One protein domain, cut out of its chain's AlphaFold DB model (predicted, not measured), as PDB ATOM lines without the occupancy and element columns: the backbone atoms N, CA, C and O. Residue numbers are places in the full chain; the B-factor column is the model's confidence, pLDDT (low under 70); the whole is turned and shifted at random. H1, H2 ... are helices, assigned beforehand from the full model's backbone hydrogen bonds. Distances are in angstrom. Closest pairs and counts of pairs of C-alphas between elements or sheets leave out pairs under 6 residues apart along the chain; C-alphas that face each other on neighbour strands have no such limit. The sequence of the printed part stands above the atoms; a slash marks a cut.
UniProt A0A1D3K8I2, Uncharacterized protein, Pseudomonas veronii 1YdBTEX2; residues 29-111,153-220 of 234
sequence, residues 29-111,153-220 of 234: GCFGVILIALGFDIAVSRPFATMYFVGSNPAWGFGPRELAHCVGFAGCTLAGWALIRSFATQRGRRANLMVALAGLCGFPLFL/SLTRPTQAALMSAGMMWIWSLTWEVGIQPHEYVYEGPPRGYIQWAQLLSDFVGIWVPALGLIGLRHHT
ATOM      1  N   GLY A  29       8.800 -38.104 -14.601       71.62
ATOM      2  CA  GLY A  29       9.907 -38.719 -15.334       71.62
ATOM      3  C   GLY A  29      10.869 -37.685 -15.924       71.62
ATOM      4  O   GLY A  29      12.075 -37.785 -15.712       71.62
ATOM      5  N   CYS A  30      10.350 -36.656 -16.600       71.44
ATOM      6  CA  CYS A  30      11.152 -35.562 -17.155       71.44
ATOM      7  C   CYS A  30      11.905 -34.790 -16.066       71.44
ATOM      8  O   CYS A  30      13.091 -34.514 -16.228       71.44
ATOM      9  N   PHE A  31      11.245 -34.480 -14.948       74.94
ATOM     10  CA  PHE A  31      11.904 -33.839 -13.810       74.94
ATOM     11  C   PHE A  31      13.018 -34.721 -13.233       74.94
ATOM     12  O   PHE A  31      14.109 -34.229 -12.961       74.94
ATOM     13  N   GLY A  32      12.782 -36.034 -13.142       73.19
ATOM     14  CA  GLY A  32      13.809 -37.005 -12.781       73.19
ATOM     15  C   GLY A  32      15.039 -36.901 -13.685       73.19
ATOM     16  O   GLY A  32      16.143 -36.717 -13.189       73.19
ATOM     17  N   VAL A  33      14.853 -36.917 -15.008       72.38
ATOM     18  CA  VAL A  33      15.953 -36.782 -15.985       72.38
ATOM     19  C   VAL A  33      16.726 -35.466 -15.817       72.38
ATOM     20  O   VAL A  33      17.953 -35.476 -15.877       72.38
ATOM     21  N   ILE A  34      16.035 -34.351 -15.556       71.38
ATOM     22  CA  ILE A  34      16.675 -33.051 -15.286       71.38
ATOM     23  C   ILE A  34      17.576 -33.131 -14.048       71.38
ATOM     24  O   ILE A  34      18.700 -32.637 -14.083       71.38
ATOM     25  N   LEU A  35      17.121 -33.776 -12.972       72.50
ATOM     26  CA  LEU A  35      17.934 -33.952 -11.766       72.50
ATOM     27  C   LEU A  35      19.154 -34.846 -12.015       72.50
ATOM     28  O   LEU A  35      20.228 -34.547 -11.501       72.50
ATOM     29  N   ILE A  36      19.039 -35.895 -12.837       74.50
ATOM     30  CA  ILE A  36      20.208 -36.711 -13.208       74.50
ATOM     31  C   ILE A  36      21.219 -35.854 -13.987       74.50
ATOM     32  O   ILE A  36      22.411 -35.896 -13.684       74.50
ATOM     33  N   ALA A  37      20.758 -35.045 -14.951       69.38
ATOM     34  CA  ALA A  37      21.624 -34.130 -15.701       69.38
ATOM     35  C   ALA A  37      22.319 -33.120 -14.778       69.38
ATOM     36  O   ALA A  37      23.518 -32.890 -14.910       69.38
ATOM     37  N   LEU A  38      21.581 -32.555 -13.820       70.94
ATOM     38  CA  LEU A  38      22.119 -31.614 -12.844       70.94
ATOM     39  C   LEU A  38      23.150 -32.273 -11.921       70.94
ATOM     40  O   LEU A  38      24.198 -31.689 -11.670       70.94
ATOM     41  N   GLY A  39      22.886 -33.491 -11.439       71.75
ATOM     42  CA  GLY A  39      23.856 -34.252 -10.650       71.75
ATOM     43  C   GLY A  39      25.155 -34.480 -11.426       71.75
ATOM     44  O   GLY A  39      26.239 -34.268 -10.889       71.75
ATOM     45  N   PHE A  40      25.057 -34.826 -12.712       70.50
ATOM     46  CA  PHE A  40      26.229 -34.983 -13.572       70.50
ATOM     47  C   PHE A  40      26.989 -33.667 -13.779       70.50
ATOM     48  O   PHE A  40      28.210 -33.651 -13.652       70.50
ATOM     49  N   ASP A  41      26.284 -32.561 -14.044       69.62
ATOM     50  CA  ASP A  41      26.908 -31.236 -14.136       69.62
ATOM     51  C   ASP A  41      27.673 -30.904 -12.849       69.62
ATOM     52  O   ASP A  41      28.856 -30.591 -12.909       69.62
ATOM     53  N   ILE A  42      27.057 -31.087 -11.675       70.56
ATOM     54  CA  ILE A  42      27.716 -30.856 -10.380       70.56
ATOM     55  C   ILE A  42      28.986 -31.706 -10.238       70.56
ATOM     56  O   ILE A  42      30.002 -31.200  -9.762       70.56
ATOM     57  N   ALA A  43      28.952 -32.972 -10.666       71.38
ATOM     58  CA  ALA A  43      30.101 -33.871 -10.571       71.38
ATOM     59  C   ALA A  43      31.288 -33.438 -11.450       71.38
ATOM     60  O   ALA A  43      32.430 -33.733 -11.101       71.38
ATOM     61  N   VAL A  44      31.032 -32.766 -12.578       66.81
ATOM     62  CA  VAL A  44      32.052 -32.447 -13.592       66.81
ATOM     63  C   VAL A  44      32.494 -30.982 -13.550       66.81
ATOM     64  O   VAL A  44      33.670 -30.694 -13.756       66.81
ATOM     65  N   SER A  45      31.578 -30.043 -13.301       65.50
ATOM     66  CA  SER A  45      31.814 -28.611 -13.530       65.50
ATOM     67  C   SER A  45      32.122 -27.802 -12.270       65.50
ATOM     68  O   SER A  45      32.487 -26.628 -12.370       65.50
ATOM     69  N   ARG A  46      31.984 -28.384 -11.072       60.62
ATOM     70  CA  ARG A  46      32.032 -27.627  -9.811       60.62
ATOM     71  C   ARG A  46      33.264 -27.955  -8.957       60.62
ATOM     72  O   ARG A  46      33.250 -28.940  -8.221       60.62
ATOM     73  N   PRO A  47      34.304 -27.097  -8.961       53.38
ATOM     74  CA  PRO A  47      35.442 -27.222  -8.062       53.38
ATOM     75  C   PRO A  47      35.095 -26.604  -6.699       53.38
ATOM     76  O   PRO A  47      35.486 -25.477  -6.406       53.38
ATOM     77  N   PHE A  48      34.324 -27.302  -5.860       60.34
ATOM     78  CA  PHE A  48      34.180 -26.904  -4.452       60.34
ATOM     79  C   PHE A  48      35.080 -27.744  -3.549       60.34
ATOM     80  O   PHE A  48      35.339 -28.915  -3.821       60.34
ATOM     81  N   ALA A  49      35.537 -27.131  -2.457       62.41
ATOM     82  CA  ALA A  49      36.305 -27.805  -1.423       62.41
ATOM     83  C   ALA A  49      35.437 -28.843  -0.693       62.41
ATOM     84  O   ALA A  49      34.316 -28.545  -0.277       62.41
ATOM     85  N   THR A  50      35.969 -30.052  -0.520       72.81
ATOM     86  CA  THR A  50      35.359 -31.089   0.315       72.81
ATOM     87  C   THR A  50      35.413 -30.663   1.779       72.81
ATOM     88  O   THR A  50      36.486 -30.392   2.316       72.81
ATOM     89  N   MET A  51      34.258 -30.622   2.435       73.56
ATOM     90  CA  MET A  51      34.143 -30.437   3.878       73.56
ATOM     91  C   MET A  51      34.189 -31.800   4.561       73.56
ATOM     92  O   MET A  51      33.451 -32.702   4.187       73.56
ATOM     93  N   TYR A  52      35.030 -31.971   5.574       73.00
ATOM     94  CA  TYR A  52      35.091 -33.223   6.327       73.00
ATOM     95  C   TYR A  52      34.287 -33.090   7.620       73.00
ATOM     96  O   TYR A  52      34.549 -32.204   8.429       73.00
ATOM     97  N   PHE A  53      33.301 -33.969   7.816       63.28
ATOM     98  CA  PHE A  53      32.433 -33.921   8.999       63.28
ATOM     99  C   PHE A  53      33.069 -34.543  10.249       63.28
ATOM    100  O   PHE A  53      32.668 -34.223  11.365       63.28
ATOM    101  N   VAL A  54      34.056 -35.430  10.077       69.00
ATOM    102  CA  VAL A  54      34.735 -36.135  11.176       69.00
ATOM    103  C   VAL A  54      36.248 -36.027  10.995       69.00
ATOM    104  O   VAL A  54      36.871 -36.854  10.326       69.00
ATOM    105  N   GLY A  55      36.848 -34.991  11.588       69.81
ATOM    106  CA  GLY A  55      38.282 -34.712  11.448       69.81
ATOM    107  C   GLY A  55      38.690 -34.575   9.978       69.81
ATOM    108  O   GLY A  55      37.954 -34.004   9.188       69.81
ATOM    109  N   SER A  56      39.837 -35.139   9.597       76.38
ATOM    110  CA  SER A  56      40.286 -35.249   8.200       76.38
ATOM    111  C   SER A  56      39.977 -36.623   7.582       76.38
ATOM    112  O   SER A  56      40.690 -37.068   6.682       76.38
ATOM    113  N   ASN A  57      38.970 -37.349   8.094       82.56
ATOM    114  CA  ASN A  57      38.651 -38.696   7.622       82.56
ATOM    115  C   ASN A  57      37.940 -38.644   6.255       82.56
ATOM    116  O   ASN A  57      36.802 -38.168   6.181       82.56
ATOM    117  N   PRO A  58      38.542 -39.196   5.187       80.88
ATOM    118  CA  PRO A  58      37.962 -39.142   3.852       80.88
ATOM    119  C   PRO A  58      36.674 -39.959   3.692       80.88
ATOM    120  O   PRO A  58      35.914 -39.705   2.759       80.88
ATOM    121  N   ALA A  59      36.366 -40.879   4.611       85.19
ATOM    122  CA  ALA A  59      35.094 -41.600   4.629       85.19
ATOM    123  C   ALA A  59      33.882 -40.690   4.922       85.19
ATOM    124  O   ALA A  59      32.760 -41.007   4.527       85.19
ATOM    125  N   TRP A  60      34.110 -39.559   5.598       87.75
ATOM    126  CA  TRP A  60      33.089 -38.583   5.998       87.75
ATOM    127  C   TRP A  60      33.282 -37.216   5.322       87.75
ATOM    128  O   TRP A  60      32.856 -36.188   5.851       87.75
ATOM    129  N   GLY A  61      33.956 -37.197   4.169       85.44
ATOM    130  CA  GLY A  61      34.060 -36.014   3.321       85.44
ATOM    131  C   GLY A  61      32.765 -35.765   2.551       85.44
ATOM    132  O   GLY A  61      32.165 -36.699   2.037       85.44
ATOM    133  N   PHE A  62      32.345 -34.510   2.465       83.50
ATOM    134  CA  PHE A  62      31.194 -34.063   1.698       83.50
ATOM    135  C   PHE A  62      31.569 -32.863   0.843       83.50
ATOM    136  O   PHE A  62      31.967 -31.809   1.338       83.50
ATOM    137  N   GLY A  63      31.433 -33.028  -0.459       86.06
ATOM    138  CA  GLY A  63      31.750 -32.030  -1.458       86.06
ATOM    139  C   GLY A  63      30.850 -32.164  -2.687       86.06
ATOM    140  O   GLY A  63      29.724 -32.665  -2.597       86.06
ATOM    141  N   PRO A  64      31.327 -31.707  -3.858       81.69
ATOM    142  CA  PRO A  64      30.573 -31.768  -5.110       81.69
ATOM    143  C   PRO A  64      30.074 -33.169  -5.443       81.69
ATOM    144  O   PRO A  64      28.973 -33.331  -5.955       81.69
ATOM    145  N   ARG A  65      30.876 -34.187  -5.130       83.38
ATOM    146  CA  ARG A  65      30.581 -35.578  -5.455       83.38
ATOM    147  C   ARG A  65      29.378 -36.099  -4.669       83.38
ATOM    148  O   ARG A  65      28.448 -36.623  -5.269       83.38
ATOM    149  N   GLU A  66      29.357 -35.910  -3.358       89.06
ATOM    150  CA  GLU A  66      28.264 -36.340  -2.484       89.06
ATOM    151  C   GLU A  66      26.966 -35.584  -2.811       89.06
ATOM    152  O   GLU A  66      25.890 -36.182  -2.890       89.06
ATOM    153  N   LEU A  67      27.065 -34.285  -3.118       86.56
ATOM    154  CA  LEU A  67      25.929 -33.493  -3.593       86.56
ATOM    155  C   LEU A  67      25.404 -33.987  -4.951       86.56
ATOM    156  O   LEU A  67      24.194 -34.147  -5.122       86.56
ATOM    157  N   ALA A  68      26.297 -34.254  -5.908       84.31
ATOM    158  CA  ALA A  68      25.956 -34.806  -7.216       84.31
ATOM    159  C   ALA A  68      25.240 -36.152  -7.093       84.31
ATOM    160  O   ALA A  68      24.245 -36.395  -7.772       84.31
ATOM    161  N   HIS A  69      25.719 -36.998  -6.186       88.25
ATOM    162  CA  HIS A  69      25.109 -38.267  -5.832       88.25
ATOM    163  C   HIS A  69      23.700 -38.082  -5.256       88.25
ATOM    164  O   HIS A  69      22.749 -38.657  -5.782       88.25
ATOM    165  N   CYS A  70      23.525 -37.204  -4.263       91.81
ATOM    166  CA  CYS A  70      22.211 -36.909  -3.687       91.81
ATOM    167  C   CYS A  70      21.200 -36.440  -4.750       91.81
ATOM    168  O   CYS A  70      20.079 -36.948  -4.823       91.81
ATOM    169  N   VAL A  71      21.588 -35.477  -5.591       86.25
ATOM    170  CA  VAL A  71      20.719 -34.918  -6.642       86.25
ATOM    171  C   VAL A  71      20.463 -35.946  -7.750       86.25
ATOM    172  O   VAL A  71      19.321 -36.142  -8.172       86.25
ATOM    173  N   GLY A  72      21.506 -36.650  -8.189       82.44
ATOM    174  CA  GLY A  72      21.435 -37.648  -9.250       82.44
ATOM    175  C   GLY A  72      20.566 -38.845  -8.872       82.44
ATOM    176  O   GLY A  72      19.684 -39.225  -9.640       82.44
ATOM    177  N   PHE A  73      20.732 -39.394  -7.666       88.69
ATOM    178  CA  PHE A  73      19.906 -40.502  -7.182       88.69
ATOM    179  C   PHE A  73      18.443 -40.114  -6.957       88.69
ATOM    180  O   PHE A  73      17.556 -40.955  -7.155       88.69
ATOM    181  N   ALA A  74      18.169 -38.848  -6.633       87.56
ATOM    182  CA  ALA A  74      16.801 -38.349  -6.622       87.56
ATOM    183  C   ALA A  74      16.186 -38.380  -8.020       87.56
ATOM    184  O   ALA A  74      15.075 -38.886  -8.203       87.56
ATOM    185  N   GLY A  75      16.949 -37.945  -9.020       81.06
ATOM    186  CA  GLY A  75      16.571 -38.068 -10.419       81.06
ATOM    187  C   GLY A  75      16.322 -39.512 -10.861       81.06
ATOM    188  O   GLY A  75      15.258 -39.813 -11.409       81.06
ATOM    189  N   CYS A  76      17.253 -40.423 -10.555       83.25
ATOM    190  CA  CYS A  76      17.150 -41.846 -10.884       83.25
ATOM    191  C   CYS A  76      15.915 -42.498 -10.253       83.25
ATOM    192  O   CYS A  76      15.221 -43.278 -10.906       83.25
ATOM    193  N   THR A  77      15.596 -42.150  -9.005       85.50
ATOM    194  CA  THR A  77      14.434 -42.695  -8.294       85.50
ATOM    195  C   THR A  77      13.112 -42.206  -8.891       85.50
ATOM    196  O   THR A  77      12.185 -42.996  -9.077       85.50
ATOM    197  N   LEU A  78      13.007 -40.920  -9.244       82.38
ATOM    198  CA  LEU A  78      11.809 -40.371  -9.891       82.38
ATOM    199  C   LEU A  78      11.615 -40.925 -11.310       82.38
ATOM    200  O   LEU A  78      10.496 -41.286 -11.686       82.38
ATOM    201  N   ALA A  79      12.700 -41.046 -12.078       78.56
ATOM    202  CA  ALA A  79      12.676 -41.625 -13.417       78.56
ATOM    203  C   ALA A  79      12.322 -43.122 -13.384       78.56
ATOM    204  O   ALA A  79      11.463 -43.569 -14.147       78.56
ATOM    205  N   GLY A  80      12.915 -43.887 -12.462       78.38
ATOM    206  CA  GLY A  80      12.610 -45.303 -12.249       78.38
ATOM    207  C   GLY A  80      11.157 -45.528 -11.831       78.38
ATOM    208  O   GLY A  80      10.475 -46.385 -12.398       78.38
ATOM    209  N   TRP A  81      10.627 -44.700 -10.927       83.88
ATOM    210  CA  TRP A  81       9.206 -44.714 -10.584       83.88
ATOM    211  C   TRP A  81       8.326 -44.466 -11.808       83.88
ATOM    212  O   TRP A  81       7.407 -45.246 -12.076       83.88
ATOM    213  N   ALA A  82       8.608 -43.402 -12.567       77.44
ATOM    214  CA  ALA A  82       7.829 -43.048 -13.746       77.44
ATOM    215  C   ALA A  82       7.849 -44.184 -14.776       77.44
ATOM    216  O   ALA A  82       6.806 -44.522 -15.339       77.44
ATOM    217  N   LEU A  83       8.999 -44.836 -14.954       73.88
ATOM    218  CA  LEU A  83       9.169 -45.993 -15.822       73.88
ATOM    219  C   LEU A  83       8.302 -47.181 -15.373       73.88
ATOM    220  O   LEU A  83       7.493 -47.681 -16.153       73.88
ATOM    221  N   ILE A  84       8.398 -47.592 -14.104       74.06
ATOM    222  CA  ILE A  84       7.613 -48.709 -13.545       74.06
ATOM    223  C   ILE A  84       6.107 -48.437 -13.683       74.06
ATOM    224  O   ILE A  84       5.346 -49.289 -14.149       74.06
ATOM    225  N   ARG A  85       5.669 -47.217 -13.350       75.06
ATOM    226  CA  ARG A  85       4.272 -46.767 -13.491       75.06
ATOM    227  C   ARG A  85       3.784 -46.814 -14.932       75.06
ATOM    228  O   ARG A  85       2.639 -47.179 -15.188       75.06
ATOM    229  N   SER A  86       4.663 -46.460 -15.854       66.69
ATOM    230  CA  SER A  86       4.375 -46.391 -17.279       66.69
ATOM    231  C   SER A  86       4.166 -47.764 -17.921       66.69
ATOM    232  O   SER A  86       3.393 -47.881 -18.877       66.69
ATOM    233  N   PHE A  87       4.801 -48.815 -17.393       62.34
ATOM    234  CA  PHE A  87       4.573 -50.198 -17.831       62.34
ATOM    235  C   PHE A  87       3.288 -50.815 -17.261       62.34
ATOM    236  O   PHE A  87       2.717 -51.715 -17.883       62.34
ATOM    237  N   ALA A  88       2.794 -50.301 -16.132       61.03
ATOM    238  CA  ALA A  88       1.553 -50.759 -15.512       61.03
ATOM    239  C   ALA A  88       0.282 -50.324 -16.281       61.03
ATOM    240  O   ALA A  88      -0.750 -50.984 -16.186       61.03
ATOM    241  N   THR A  89       0.331 -49.250 -17.079       59.19
ATOM    242  CA  THR A  89      -0.811 -48.766 -17.882       59.19
ATOM    243  C   THR A  89      -0.805 -49.364 -19.298       59.19
ATOM    244  O   THR A  89       0.064 -49.043 -20.110       59.19
ATOM    245  N   GLN A  90      -1.775 -50.226 -19.639       52.00
ATOM    246  CA  GLN A  90      -1.756 -51.026 -20.882       52.00
ATOM    247  C   GLN A  90      -1.731 -50.227 -22.206       52.00
ATOM    248  O   GLN A  90      -1.201 -50.738 -23.194       52.00
ATOM    249  N   ARG A  91      -2.235 -48.984 -22.256       51.38
ATOM    250  CA  ARG A  91      -2.259 -48.152 -23.484       51.38
ATOM    251  C   ARG A  91      -0.975 -47.352 -23.747       51.38
ATOM    252  O   ARG A  91      -0.737 -46.960 -24.883       51.38
ATOM    253  N   GLY A  92      -0.119 -47.163 -22.741       48.59
ATOM    254  CA  GLY A  92       1.099 -46.349 -22.845       48.59
ATOM    255  C   GLY A  92       2.339 -47.095 -23.345       48.59
ATOM    256  O   GLY A  92       3.365 -46.474 -23.600       48.59
ATOM    257  N   ARG A  93       2.268 -48.421 -23.531       53.56
ATOM    258  CA  ARG A  93       3.442 -49.296 -23.730       53.56
ATOM    259  C   ARG A  93       4.417 -48.850 -24.828       53.56
ATOM    260  O   ARG A  93       5.605 -49.078 -24.668       53.56
ATOM    261  N   ARG A  94       3.956 -48.224 -25.919       47.84
ATOM    262  CA  ARG A  94       4.830 -47.774 -27.026       47.84
ATOM    263  C   ARG A  94       5.439 -46.388 -26.794       47.84
ATOM    264  O   ARG A  94       6.645 -46.243 -26.934       47.84
ATOM    265  N   ALA A  95       4.638 -45.398 -26.395       47.66
ATOM    266  CA  ALA A  95       5.135 -44.055 -26.071       47.66
ATOM    267  C   ALA A  95       6.076 -44.083 -24.856       47.66
ATOM    268  O   ALA A  95       7.104 -43.419 -24.835       47.66
ATOM    269  N   ASN A  96       5.777 -44.948 -23.890       50.50
ATOM    270  CA  ASN A  96       6.564 -45.113 -22.677       50.50
ATOM    271  C   ASN A  96       7.851 -45.905 -22.910       50.50
ATOM    272  O   ASN A  96       8.864 -45.598 -22.296       50.50
ATOM    273  N   LEU A  97       7.838 -46.877 -23.830       51.41
ATOM    274  CA  LEU A  97       9.060 -47.522 -24.307       51.41
ATOM    275  C   LEU A  97       9.943 -46.520 -25.064       51.41
ATOM    276  O   LEU A  97      11.151 -46.566 -24.908       51.41
ATOM    277  N   MET A  98       9.364 -45.583 -25.820       47.91
ATOM    278  CA  MET A  98      10.115 -44.523 -26.511       47.91
ATOM    279  C   MET A  98      10.705 -43.496 -25.538       47.91
ATOM    280  O   MET A  98      11.840 -43.090 -25.734       47.91
ATOM    281  N   VAL A  99       9.998 -43.114 -24.465       49.72
ATOM    282  CA  VAL A  99      10.539 -42.242 -23.399       49.72
ATOM    283  C   VAL A  99      11.598 -42.970 -22.573       49.72
ATOM    284  O   VAL A  99      12.630 -42.384 -22.262       49.72
ATOM    285  N   ALA A 100      11.390 -44.256 -22.275       53.06
ATOM    286  CA  ALA A 100      12.403 -45.105 -21.661       53.06
ATOM    287  C   ALA A 100      13.650 -45.175 -22.546       53.06
ATOM    288  O   ALA A 100      14.730 -44.851 -22.087       53.06
ATOM    289  N   LEU A 101      13.509 -45.495 -23.833       50.28
ATOM    290  CA  LEU A 101      14.617 -45.554 -24.789       50.28
ATOM    291  C   LEU A 101      15.263 -44.178 -25.029       50.28
ATOM    292  O   LEU A 101      16.477 -44.100 -25.143       50.28
ATOM    293  N   ALA A 102      14.512 -43.079 -25.051       47.88
ATOM    294  CA  ALA A 102      15.070 -41.731 -25.182       47.88
ATOM    295  C   ALA A 102      15.829 -41.303 -23.915       47.88
ATOM    296  O   ALA A 102      16.905 -40.723 -24.011       47.88
ATOM    297  N   GLY A 103      15.321 -41.644 -22.729       49.78
ATOM    298  CA  GLY A 103      15.996 -41.411 -21.454       49.78
ATOM    299  C   GLY A 103      17.139 -42.390 -21.159       49.78
ATOM    300  O   GLY A 103      18.030 -42.044 -20.404       49.78
ATOM    301  N   LEU A 104      17.157 -43.591 -21.743       50.47
ATOM    302  CA  LEU A 104      18.179 -44.624 -21.494       50.47
ATOM    303  C   LEU A 104      19.234 -44.726 -22.591       50.47
ATOM    304  O   LEU A 104      20.375 -45.054 -22.294       50.47
ATOM    305  N   CYS A 105      18.879 -44.466 -23.847       45.25
ATOM    306  CA  CYS A 105      19.826 -44.406 -24.959       45.25
ATOM    307  C   CYS A 105      20.256 -42.962 -25.205       45.25
ATOM    308  O   CYS A 105      21.444 -42.701 -25.354       45.25
ATOM    309  N   GLY A 106      19.311 -42.019 -25.191       46.72
ATOM    310  CA  GLY A 106      19.602 -40.607 -25.421       46.72
ATOM    311  C   GLY A 106      20.385 -39.969 -24.281       46.72
ATOM    312  O   GLY A 106      21.254 -39.166 -24.559       46.72
ATOM    313  N   PHE A 107      20.174 -40.353 -23.020       46.66
ATOM    314  CA  PHE A 107      20.874 -39.722 -21.894       46.66
ATOM    315  C   PHE A 107      22.366 -40.099 -21.807       46.66
ATOM    316  O   PHE A 107      23.181 -39.186 -21.717       46.66
ATOM    317  N   PRO A 108      22.789 -41.375 -21.951       48.19
ATOM    318  CA  PRO A 108      24.208 -41.704 -22.073       48.19
ATOM    319  C   PRO A 108      24.830 -41.183 -23.376       48.19
ATOM    320  O   PRO A 108      25.975 -40.752 -23.346       48.19
ATOM    321  N   LEU A 109      24.098 -41.171 -24.502       44.53
ATOM    322  CA  LEU A 109      24.582 -40.604 -25.775       44.53
ATOM    323  C   LEU A 109      24.722 -39.073 -25.728       44.53
ATOM    324  O   LEU A 109      25.662 -38.528 -26.287       44.53
ATOM    325  N   PHE A 110      23.822 -38.376 -25.034       45.22
ATOM    326  CA  PHE A 110      23.830 -36.920 -24.880       45.22
ATOM    327  C   PHE A 110      24.841 -36.466 -23.822       45.22
ATOM    328  O   PHE A 110      25.526 -35.474 -24.031       45.22
ATOM    329  N   LEU A 111      25.010 -37.218 -22.728       46.09
ATOM    330  CA  LEU A 111      26.090 -36.989 -21.759       46.09
ATOM    331  C   LEU A 111      27.473 -37.302 -22.333       46.09
ATOM    332  O   LEU A 111      28.458 -36.685 -21.940       46.09
ATOM    333  N   SER A 153      -0.701 -55.924  -8.399       45.84
ATOM    334  CA  SER A 153      -0.356 -55.102  -7.229       45.84
ATOM    335  C   SER A 153       0.655 -53.980  -7.523       45.84
ATOM    336  O   SER A 153       0.466 -52.870  -7.016       45.84
ATOM    337  N   LEU A 154       1.629 -54.189  -8.426       48.31
ATOM    338  CA  LEU A 154       2.635 -53.180  -8.831       48.31
ATOM    339  C   LEU A 154       2.029 -51.950  -9.534       48.31
ATOM    340  O   LEU A 154       2.696 -50.939  -9.751       48.31
ATOM    341  N   THR A 155       0.728 -51.990  -9.821       55.19
ATOM    342  CA  THR A 155      -0.081 -50.849 -10.266       55.19
ATOM    343  C   THR A 155      -0.275 -49.781  -9.185       55.19
ATOM    344  O   THR A 155      -0.809 -48.710  -9.482       55.19
ATOM    345  N   ARG A 156       0.136 -50.011  -7.929       70.75
ATOM    346  CA  ARG A 156       0.009 -49.021  -6.850       70.75
ATOM    347  C   ARG A 156       1.198 -48.046  -6.853       70.75
ATOM    348  O   ARG A 156       2.338 -48.497  -6.754       70.75
ATOM    349  N   PRO A 157       0.968 -46.714  -6.879       74.31
ATOM    350  CA  PRO A 157       2.037 -45.706  -6.889       74.31
ATOM    351  C   PRO A 157       3.078 -45.877  -5.781       74.31
ATOM    352  O   PRO A 157       4.267 -45.704  -6.026       74.31
ATOM    353  N   THR A 158       2.621 -46.264  -4.588       82.00
ATOM    354  CA  THR A 158       3.456 -46.533  -3.413       82.00
ATOM    355  C   THR A 158       4.418 -47.696  -3.649       82.00
ATOM    356  O   THR A 158       5.597 -47.583  -3.347       82.00
ATOM    357  N   GLN A 159       3.940 -48.802  -4.226       78.94
ATOM    358  CA  GLN A 159       4.781 -49.976  -4.472       78.94
ATOM    359  C   GLN A 159       5.811 -49.701  -5.565       78.94
ATOM    360  O   GLN A 159       6.965 -50.075  -5.410       78.94
ATOM    361  N   ALA A 160       5.426 -48.971  -6.616       78.38
ATOM    362  CA  ALA A 160       6.369 -48.514  -7.634       78.38
ATOM    363  C   ALA A 160       7.467 -47.609  -7.041       78.38
ATOM    364  O   ALA A 160       8.620 -47.704  -7.448       78.38
ATOM    365  N   ALA A 161       7.126 -46.752  -6.068       85.19
ATOM    366  CA  ALA A 161       8.093 -45.853  -5.430       85.19
ATOM    367  C   ALA A 161       9.078 -46.635  -4.557       85.19
ATOM    368  O   ALA A 161      10.284 -46.450  -4.684       85.19
ATOM    369  N   LEU A 162       8.570 -47.568  -3.746       85.38
ATOM    370  CA  LEU A 162       9.394 -48.456  -2.925       85.38
ATOM    371  C   LEU A 162      10.285 -49.368  -3.775       85.38
ATOM    372  O   LEU A 162      11.447 -49.564  -3.440       85.38
ATOM    373  N   MET A 163       9.765 -49.900  -4.884       80.00
ATOM    374  CA  MET A 163      10.540 -50.735  -5.800       80.00
ATOM    375  C   MET A 163      11.662 -49.930  -6.461       80.00
ATOM    376  O   MET A 163      12.804 -50.379  -6.459       80.00
ATOM    377  N   SER A 164      11.363 -48.731  -6.971       83.06
ATOM    378  CA  SER A 164      12.390 -47.859  -7.551       83.06
ATOM    379  C   SER A 164      13.462 -47.499  -6.523       83.06
ATOM    380  O   SER A 164      14.648 -47.609  -6.820       83.06
ATOM    381  N   ALA A 165      13.057 -47.116  -5.309       86.62
ATOM    382  CA  ALA A 165      13.982 -46.786  -4.230       86.62
ATOM    383  C   ALA A 165      14.851 -47.985  -3.834       86.62
ATOM    384  O   ALA A 165      16.069 -47.870  -3.759       86.62
ATOM    385  N   GLY A 166      14.245 -49.162  -3.657       79.94
ATOM    386  CA  GLY A 166      14.958 -50.391  -3.321       79.94
ATOM    387  C   GLY A 166      15.985 -50.783  -4.383       79.94
ATOM    388  O   GLY A 166      17.112 -51.123  -4.040       79.94
ATOM    389  N   MET A 167      15.638 -50.668  -5.670       79.06
ATOM    390  CA  MET A 167      16.579 -50.928  -6.765       79.06
ATOM    391  C   MET A 167      17.768 -49.962  -6.744       79.06
ATOM    392  O   MET A 167      18.909 -50.402  -6.882       79.06
ATOM    393  N   MET A 168      17.525 -48.664  -6.541       83.38
ATOM    394  CA  MET A 168      18.600 -47.669  -6.452       83.38
ATOM    395  C   MET A 168      19.449 -47.844  -5.189       83.38
ATOM    396  O   MET A 168      20.658 -47.634  -5.226       83.38
ATOM    397  N   TRP A 169      18.851 -48.287  -4.082       87.19
ATOM    398  CA  TRP A 169      19.575 -48.545  -2.839       87.19
ATOM    399  C   TRP A 169      20.486 -49.765  -2.949       87.19
ATOM    400  O   TRP A 169      21.650 -49.701  -2.563       87.19
ATOM    401  N   ILE A 170      19.997 -50.855  -3.550       78.06
ATOM    402  CA  ILE A 170      20.821 -52.030  -3.863       78.06
ATOM    403  C   ILE A 170      21.986 -51.630  -4.773       78.06
ATOM    404  O   ILE A 170      23.108 -52.084  -4.557       78.06
ATOM    405  N   TRP A 171      21.738 -50.762  -5.757       77.56
ATOM    406  CA  TRP A 171      22.787 -50.239  -6.629       77.56
ATOM    407  C   TRP A 171      23.856 -49.466  -5.850       77.56
ATOM    408  O   TRP A 171      25.039 -49.782  -5.970       77.56
ATOM    409  N   SER A 172      23.446 -48.500  -5.023       84.31
ATOM    410  CA  SER A 172      24.353 -47.710  -4.181       84.31
ATOM    411  C   SER A 172      25.182 -48.607  -3.253       84.31
ATOM    412  O   SER A 172      26.406 -48.521  -3.259       84.31
ATOM    413  N   LEU A 173      24.554 -49.561  -2.554       81.31
ATOM    414  CA  LEU A 173      25.260 -50.513  -1.688       81.31
ATOM    415  C   LEU A 173      26.253 -51.385  -2.460       81.31
ATOM    416  O   LEU A 173      27.388 -51.568  -2.024       81.31
ATOM    417  N   THR A 174      25.845 -51.910  -3.616       76.75
ATOM    418  CA  THR A 174      26.723 -52.731  -4.459       76.75
ATOM    419  C   THR A 174      27.960 -51.937  -4.867       76.75
ATOM    420  O   THR A 174      29.071 -52.455  -4.813       76.75
ATOM    421  N   TRP A 175      27.783 -50.669  -5.236       80.00
ATOM    422  CA  TRP A 175      28.880 -49.817  -5.670       80.00
ATOM    423  C   TRP A 175      29.774 -49.363  -4.510       80.00
ATOM    424  O   TRP A 175      30.973 -49.628  -4.537       80.00
ATOM    425  N   GLU A 176      29.208 -48.722  -3.486       82.75
ATOM    426  CA  GLU A 176      29.956 -48.079  -2.395       82.75
ATOM    427  C   GLU A 176      30.522 -49.072  -1.371       82.75
ATOM    428  O   GLU A 176      31.568 -48.811  -0.779       82.75
ATOM    429  N   VAL A 177      29.857 -50.213  -1.159       83.06
ATOM    430  CA  VAL A 177      30.287 -51.234  -0.186       83.06
ATOM    431  C   VAL A 177      30.941 -52.423  -0.881       83.06
ATOM    432  O   VAL A 177      31.942 -52.938  -0.395       83.06
ATOM    433  N   GLY A 178      30.381 -52.870  -2.008       73.62
ATOM    434  CA  GLY A 178      30.810 -54.105  -2.667       73.62
ATOM    435  C   GLY A 178      31.963 -53.941  -3.657       73.62
ATOM    436  O   GLY A 178      32.816 -54.816  -3.731       73.62
ATOM    437  N   ILE A 179      31.992 -52.860  -4.438       73.56
ATOM    438  CA  ILE A 179      32.935 -52.721  -5.562       73.56
ATOM    439  C   ILE A 179      34.046 -51.732  -5.224       73.56
ATOM    440  O   ILE A 179      35.224 -52.073  -5.227       73.56
ATOM    441  N   GLN A 180      33.688 -50.491  -4.921       75.75
ATOM    442  CA  GLN A 180      34.622 -49.371  -4.842       75.75
ATOM    443  C   GLN A 180      35.723 -49.496  -3.760       75.75
ATOM    444  O   GLN A 180      36.832 -49.002  -3.991       75.75
ATOM    445  N   PRO A 181      35.499 -50.159  -2.607       80.81
ATOM    446  CA  PRO A 181      36.577 -50.407  -1.650       80.81
ATOM    447  C   PRO A 181      37.633 -51.399  -2.158       80.81
ATOM    448  O   PRO A 181      38.763 -51.366  -1.669       80.81
ATOM    449  N   HIS A 182      37.276 -52.261  -3.116       78.50
ATOM    450  CA  HIS A 182      38.050 -53.441  -3.513       78.50
ATOM    451  C   HIS A 182      38.593 -53.380  -4.947       78.50
ATOM    452  O   HIS A 182      39.607 -54.008  -5.238       78.50
ATOM    453  N   GLU A 183      37.961 -52.603  -5.823       71.06
ATOM    454  CA  GLU A 183      38.263 -52.554  -7.254       71.06
ATOM    455  C   GLU A 183      38.827 -51.197  -7.689       71.06
ATOM    456  O   GLU A 183      38.571 -50.162  -7.074       71.06
ATOM    457  N   TYR A 184      39.587 -51.195  -8.788       70.12
ATOM    458  CA  TYR A 184      40.069 -49.967  -9.423       70.12
ATOM    459  C   TYR A 184      38.909 -49.249 -10.114       70.12
ATOM    460  O   TYR A 184      38.235 -49.817 -10.977       70.12
ATOM    461  N   VAL A 185      38.693 -47.980  -9.769       63.41
ATOM    462  CA  VAL A 185      37.582 -47.180 -10.295       63.41
ATOM    463  C   VAL A 185      38.103 -45.819 -10.751       63.41
ATOM    464  O   VAL A 185      38.824 -45.150 -10.018       63.41
ATOM    465  N   TYR A 186      37.719 -45.403 -11.964       62.34
ATOM    466  CA  TYR A 186      38.123 -44.124 -12.575       62.34
ATOM    467  C   TYR A 186      39.644 -43.919 -12.626       62.34
ATOM    468  O   TYR A 186      40.136 -42.861 -12.251       62.34
ATOM    469  N   GLU A 187      40.383 -44.959 -13.033       66.38
ATOM    470  CA  GLU A 187      41.859 -44.961 -13.103       66.38
ATOM    471  C   GLU A 187      42.565 -44.780 -11.745       66.38
ATOM    472  O   GLU A 187      43.790 -44.820 -11.668       66.38
ATOM    473  N   GLY A 188      41.799 -44.657 -10.656       68.06
ATOM    474  CA  GLY A 188      42.297 -44.627  -9.291       68.06
ATOM    475  C   GLY A 188      42.403 -46.026  -8.673       68.06
ATOM    476  O   GLY A 188      41.687 -46.949  -9.085       68.06
ATOM    477  N   PRO A 189      43.280 -46.196  -7.665       79.50
ATOM    478  CA  PRO A 189      43.366 -47.435  -6.902       79.50
ATOM    479  C   PRO A 189      42.078 -47.703  -6.105       79.50
ATOM    480  O   PRO A 189      41.310 -46.769  -5.846       79.50
ATOM    481  N   PRO A 190      41.853 -48.959  -5.665       82.38
ATOM    482  CA  PRO A 190      40.817 -49.273  -4.690       82.38
ATOM    483  C   PRO A 190      40.924 -48.363  -3.470       82.38
ATOM    484  O   PRO A 190      42.024 -48.069  -2.994       82.38
ATOM    485  N   ARG A 191      39.783 -47.916  -2.940       80.88
ATOM    486  CA  ARG A 191      39.792 -46.933  -1.846       80.88
ATOM    487  C   ARG A 191      40.244 -47.508  -0.514       80.88
ATOM    488  O   ARG A 191      40.776 -46.767   0.304       80.88
ATOM    489  N   GLY A 192      39.995 -48.794  -0.272       89.19
ATOM    490  CA  GLY A 192      40.271 -49.435   1.014       89.19
ATOM    491  C   GLY A 192      39.353 -48.993   2.164       89.19
ATOM    492  O   GLY A 192      39.555 -49.426   3.294       89.19
ATOM    493  N   TYR A 193      38.344 -48.155   1.906       89.69
ATOM    494  CA  TYR A 193      37.330 -47.743   2.881       89.69
ATOM    495  C   TYR A 193      35.986 -47.466   2.197       89.69
ATOM    496  O   TYR A 193      35.925 -47.220   0.991       89.69
ATOM    497  N   ILE A 194      34.914 -47.483   2.991       90.75
ATOM    498  CA  ILE A 194      33.556 -47.125   2.564       90.75
ATOM    499  C   ILE A 194      33.379 -45.609   2.702       90.75
ATOM    500  O   ILE A 194      33.663 -45.046   3.763       90.75
ATOM    501  N   GLN A 195      32.879 -44.941   1.661       89.25
ATOM    502  CA  GLN A 195      32.495 -43.530   1.740       89.25
ATOM    503  C   GLN A 195      31.121 -43.365   2.395       89.25
ATOM    504  O   GLN A 195      30.093 -43.261   1.731       89.25
ATOM    505  N   TRP A 196      31.099 -43.312   3.724       91.44
ATOM    506  CA  TRP A 196      29.868 -43.166   4.503       91.44
ATOM    507  C   TRP A 196      29.080 -41.895   4.180       91.44
ATOM    508  O   TRP A 196      27.854 -41.947   4.120       91.44
ATOM    509  N   ALA A 197      29.755 -40.772   3.919       89.81
ATOM    510  CA  ALA A 197      29.083 -39.536   3.513       89.81
ATOM    511  C   ALA A 197      28.401 -39.659   2.138       89.81
ATOM    512  O   ALA A 197      27.287 -39.161   1.958       89.81
ATOM    513  N   GLN A 198      29.021 -40.373   1.196       90.44
ATOM    514  CA  GLN A 198      28.425 -40.674  -0.105       90.44
ATOM    515  C   GLN A 198      27.238 -41.627   0.043       90.44
ATOM    516  O   GLN A 198      26.162 -41.331  -0.465       90.44
ATOM    517  N   LEU A 199      27.379 -42.700   0.827       93.25
ATOM    518  CA  LEU A 199      26.292 -43.645   1.089       93.25
ATOM    519  C   LEU A 199      25.084 -42.976   1.775       93.25
ATOM    520  O   LEU A 199      23.936 -43.270   1.446       93.25
ATOM    521  N   LEU A 200      25.327 -42.048   2.707       94.06
ATOM    522  CA  LEU A 200      24.271 -41.240   3.325       94.06
ATOM    523  C   LEU A 200      23.604 -40.308   2.303       94.06
ATOM    524  O   LEU A 200      22.381 -40.168   2.304       94.06
ATOM    525  N   SER A 201      24.392 -39.693   1.425       94.38
ATOM    526  CA  SER A 201      23.883 -38.819   0.363       94.38
ATOM    527  C   SER A 201      23.023 -39.587  -0.636       94.38
ATOM    528  O   SER A 201      21.936 -39.131  -0.985       94.38
ATOM    529  N   ASP A 202      23.453 -40.789  -1.019       94.69
ATOM    530  CA  ASP A 202      22.672 -41.719  -1.830       94.69
ATOM    531  C   ASP A 202      21.374 -42.094  -1.107       94.69
ATOM    532  O   ASP A 202      20.297 -41.997  -1.690       94.69
ATOM    533  N   PHE A 203      21.436 -42.457   0.181       96.25
ATOM    534  CA  PHE A 203      20.252 -42.799   0.974       96.25
ATOM    535  C   PHE A 203      19.216 -41.669   0.960       96.25
ATOM    536  O   PHE A 203      18.041 -41.903   0.671       96.25
ATOM    537  N   VAL A 204      19.646 -40.434   1.230       96.19
ATOM    538  CA  VAL A 204      18.775 -39.253   1.207       96.19
ATOM    539  C   VAL A 204      18.222 -39.020  -0.198       96.19
ATOM    540  O   VAL A 204      17.005 -38.897  -0.363       96.19
ATOM    541  N   GLY A 205      19.092 -39.030  -1.211       93.25
ATOM    542  CA  GLY A 205      18.726 -38.867  -2.614       93.25
ATOM    543  C   GLY A 205      17.725 -39.914  -3.098       93.25
ATOM    544  O   GLY A 205      16.855 -39.605  -3.899       93.25
ATOM    545  N   ILE A 206      17.772 -41.138  -2.580       93.94
ATOM    546  CA  ILE A 206      16.862 -42.224  -2.957       93.94
ATOM    547  C   ILE A 206      15.537 -42.138  -2.192       93.94
ATOM    548  O   ILE A 206      14.453 -42.156  -2.781       93.94
ATOM    549  N   TRP A 207      15.597 -42.066  -0.863       95.69
ATOM    550  CA  TRP A 207      14.419 -42.290  -0.029       95.69
ATOM    551  C   TRP A 207      13.546 -41.050   0.134       95.69
ATOM    552  O   TRP A 207      12.324 -41.189   0.174       95.69
ATOM    553  N   VAL A 208      14.112 -39.839   0.155       95.25
ATOM    554  CA  VAL A 208      13.317 -38.600   0.244       95.25
ATOM    555  C   VAL A 208      12.332 -38.449  -0.925       95.25
ATOM    556  O   VAL A 208      11.138 -38.281  -0.659       95.25
ATOM    557  N   PRO A 209      12.733 -38.553  -2.209       90.06
ATOM    558  CA  PRO A 209      11.776 -38.453  -3.312       90.06
ATOM    559  C   PRO A 209      10.782 -39.615  -3.336       90.06
ATOM    560  O   PRO A 209       9.612 -39.402  -3.657       90.06
ATOM    561  N   ALA A 210      11.193 -40.827  -2.950       91.31
ATOM    562  CA  ALA A 210      10.277 -41.960  -2.836       91.31
ATOM    563  C   ALA A 210       9.187 -41.710  -1.781       91.31
ATOM    564  O   ALA A 210       8.002 -41.908  -2.056       91.31
ATOM    565  N   LEU A 211       9.564 -41.211  -0.601       92.19
ATOM    566  CA  LEU A 211       8.624 -40.811   0.448       92.19
ATOM    567  C   LEU A 211       7.749 -39.634   0.005       92.19
ATOM    568  O   LEU A 211       6.552 -39.642   0.282       92.19
ATOM    569  N   GLY A 212       8.297 -38.676  -0.748       88.62
ATOM    570  CA  GLY A 212       7.534 -37.586  -1.362       88.62
ATOM    571  C   GLY A 212       6.436 -38.094  -2.302       88.62
ATOM    572  O   GLY A 212       5.277 -37.695  -2.178       88.62
ATOM    573  N   LEU A 213       6.754 -39.050  -3.182       84.69
ATOM    574  CA  LEU A 213       5.775 -39.700  -4.065       84.69
ATOM    575  C   LEU A 213       4.677 -40.439  -3.285       84.69
ATOM    576  O   LEU A 213       3.515 -40.459  -3.702       84.69
ATOM    577  N   ILE A 214       5.027 -41.043  -2.147       85.44
ATOM    578  CA  ILE A 214       4.075 -41.722  -1.260       85.44
ATOM    579  C   ILE A 214       3.182 -40.698  -0.542       85.44
ATOM    580  O   ILE A 214       1.960 -40.859  -0.527       85.44
ATOM    581  N   GLY A 215       3.767 -39.631   0.002       79.31
ATOM    582  CA  GLY A 215       3.068 -38.566   0.723       79.31
ATOM    583  C   GLY A 215       2.075 -37.799  -0.151       79.31
ATOM    584  O   GLY A 215       0.924 -37.614   0.246       79.31
ATOM    585  N   LEU A 216       2.462 -37.446  -1.383       71.06
ATOM    586  CA  LEU A 216       1.592 -36.763  -2.355       71.06
ATOM    587  C   LEU A 216       0.289 -37.537  -2.627       71.06
ATOM    588  O   LEU A 216      -0.778 -36.944  -2.812       71.06
ATOM    589  N   ARG A 217       0.340 -38.875  -2.592       65.06
ATOM    590  CA  ARG A 217      -0.852 -39.718  -2.738       65.06
ATOM    591  C   ARG A 217      -1.797 -39.595  -1.544       65.06
ATOM    592  O   ARG A 217      -3.007 -39.544  -1.744       65.06
ATOM    593  N   HIS A 218      -1.263 -39.578  -0.323       60.09
ATOM    594  CA  HIS A 218      -2.081 -39.489   0.888       60.09
ATOM    595  C   HIS A 218      -2.829 -38.157   0.990       60.09
ATOM    596  O   HIS A 218      -3.957 -38.153   1.474       60.09
ATOM    597  N   HIS A 219      -2.247 -37.065   0.487       56.19
ATOM    598  CA  HIS A 219      -2.942 -35.781   0.370       56.19
ATOM    599  C   HIS A 219      -4.052 -35.832  -0.684       56.19
ATOM    600  O   HIS A 219      -5.214 -35.613  -0.364       56.19
ATOM    601  N   THR A 220      -3.733 -36.277  -1.903       58.22
ATOM    602  CA  THR A 220      -4.722 -36.323  -2.997       58.22
ATOM    603  C   THR A 220      -5.933 -37.215  -2.672       58.22
ATOM    604  O   THR A 220      -7.058 -36.919  -3.067       58.22
TER     605      THR A 220
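Overview. This is residues 29 to 111 and 153 to 220 of the 234 residues of an uncharacterized protein of Pseudomonas veronii 1YdBTEX2 (UniProt A0A1D3K8I2). Five helices form a bundle with H2 running through its middle: H1 packs along one side of H2, and the hairpin of H4 and H5 crosses it at an angle on another. H3 folds back from the far end of H2 and touches it with residues 93 to 100 alone, while two long loops, residues 46 to 63 and 180 to 195, are both at the opposite end of the bundle. The printed part has 151 residues, with five named helices in the order H1, H2, H3, H4, H5 and no named strand; the class is all helix. The whole is compact, with a radius of gyration of the C-alphas of 16.8 A, and its outline, only just elongated, spans 53 by 35 by 27 A.

Along the chain. H2, residues 64 to 88, measures 36.2 A from first to last C-alpha and begins with C-alpha 64 at (30.573, -31.768, -5.110). H5, residues 196 to 220, also has 25 residues, measures 36.0 A and ends with C-alpha 220 at (-4.722, -36.323, -2.997). H4, residues 157 to 179, measures 31.7 A; H3, residues 93 to 111, 25.9 A; and H1, residues 29 to 45, 24.2 A, with C-alpha 29 at (9.907, -38.719, -15.334).

Arrangement. H2 is the hub and touches the four other helices. H1 and H2 form a hairpin at a shallow tilt of 21 degrees, opposite ways, with their closest C-alphas, Gly 32 and Gly 75, 3.8 A apart. H5 touches H2 at a steep tilt of 39 degrees, the same way; the closest C-alphas, Cys 70 and Gly 205, are 4.1 A apart. H4 touches H2 at a steep tilt of 42 degrees, opposite ways, closest at the C-alphas of Gly 80 and Ser 164, 5.4 A. H4 and H5 form a hairpin at a shallow tilt of 2 degrees, closest at the C-alphas of Ala 161 and Ala 210, 5.2 A. H2 and H3 form a hairpin at 20 degrees, a shallow tilt, but touch with residues 83 to 87 and 93 to 100 alone; the C-alphas of Ser 86 and Asn 96 are closest, 6.0 A. H1 and H3 are close but not clearly touching, and H3 is apart from H4 and H5. Every O i to N i+4 pair is within hydrogen-bond range in H1, H2 and H4, against 13 of 15 in H3 and 18 of 21 in H5.

Size, cuts and confidence. The C-alphas farthest apart, Gly 55 and Arg 91, are 55.2 A apart. Residues 112 to 152 are not printed, and C-alphas 111 and 153 are 35.2 A apart across this cut. The links H1 to H2 and H4 to H5 are long. Mean pLDDT of the printed part is 73.7, and of H3 49.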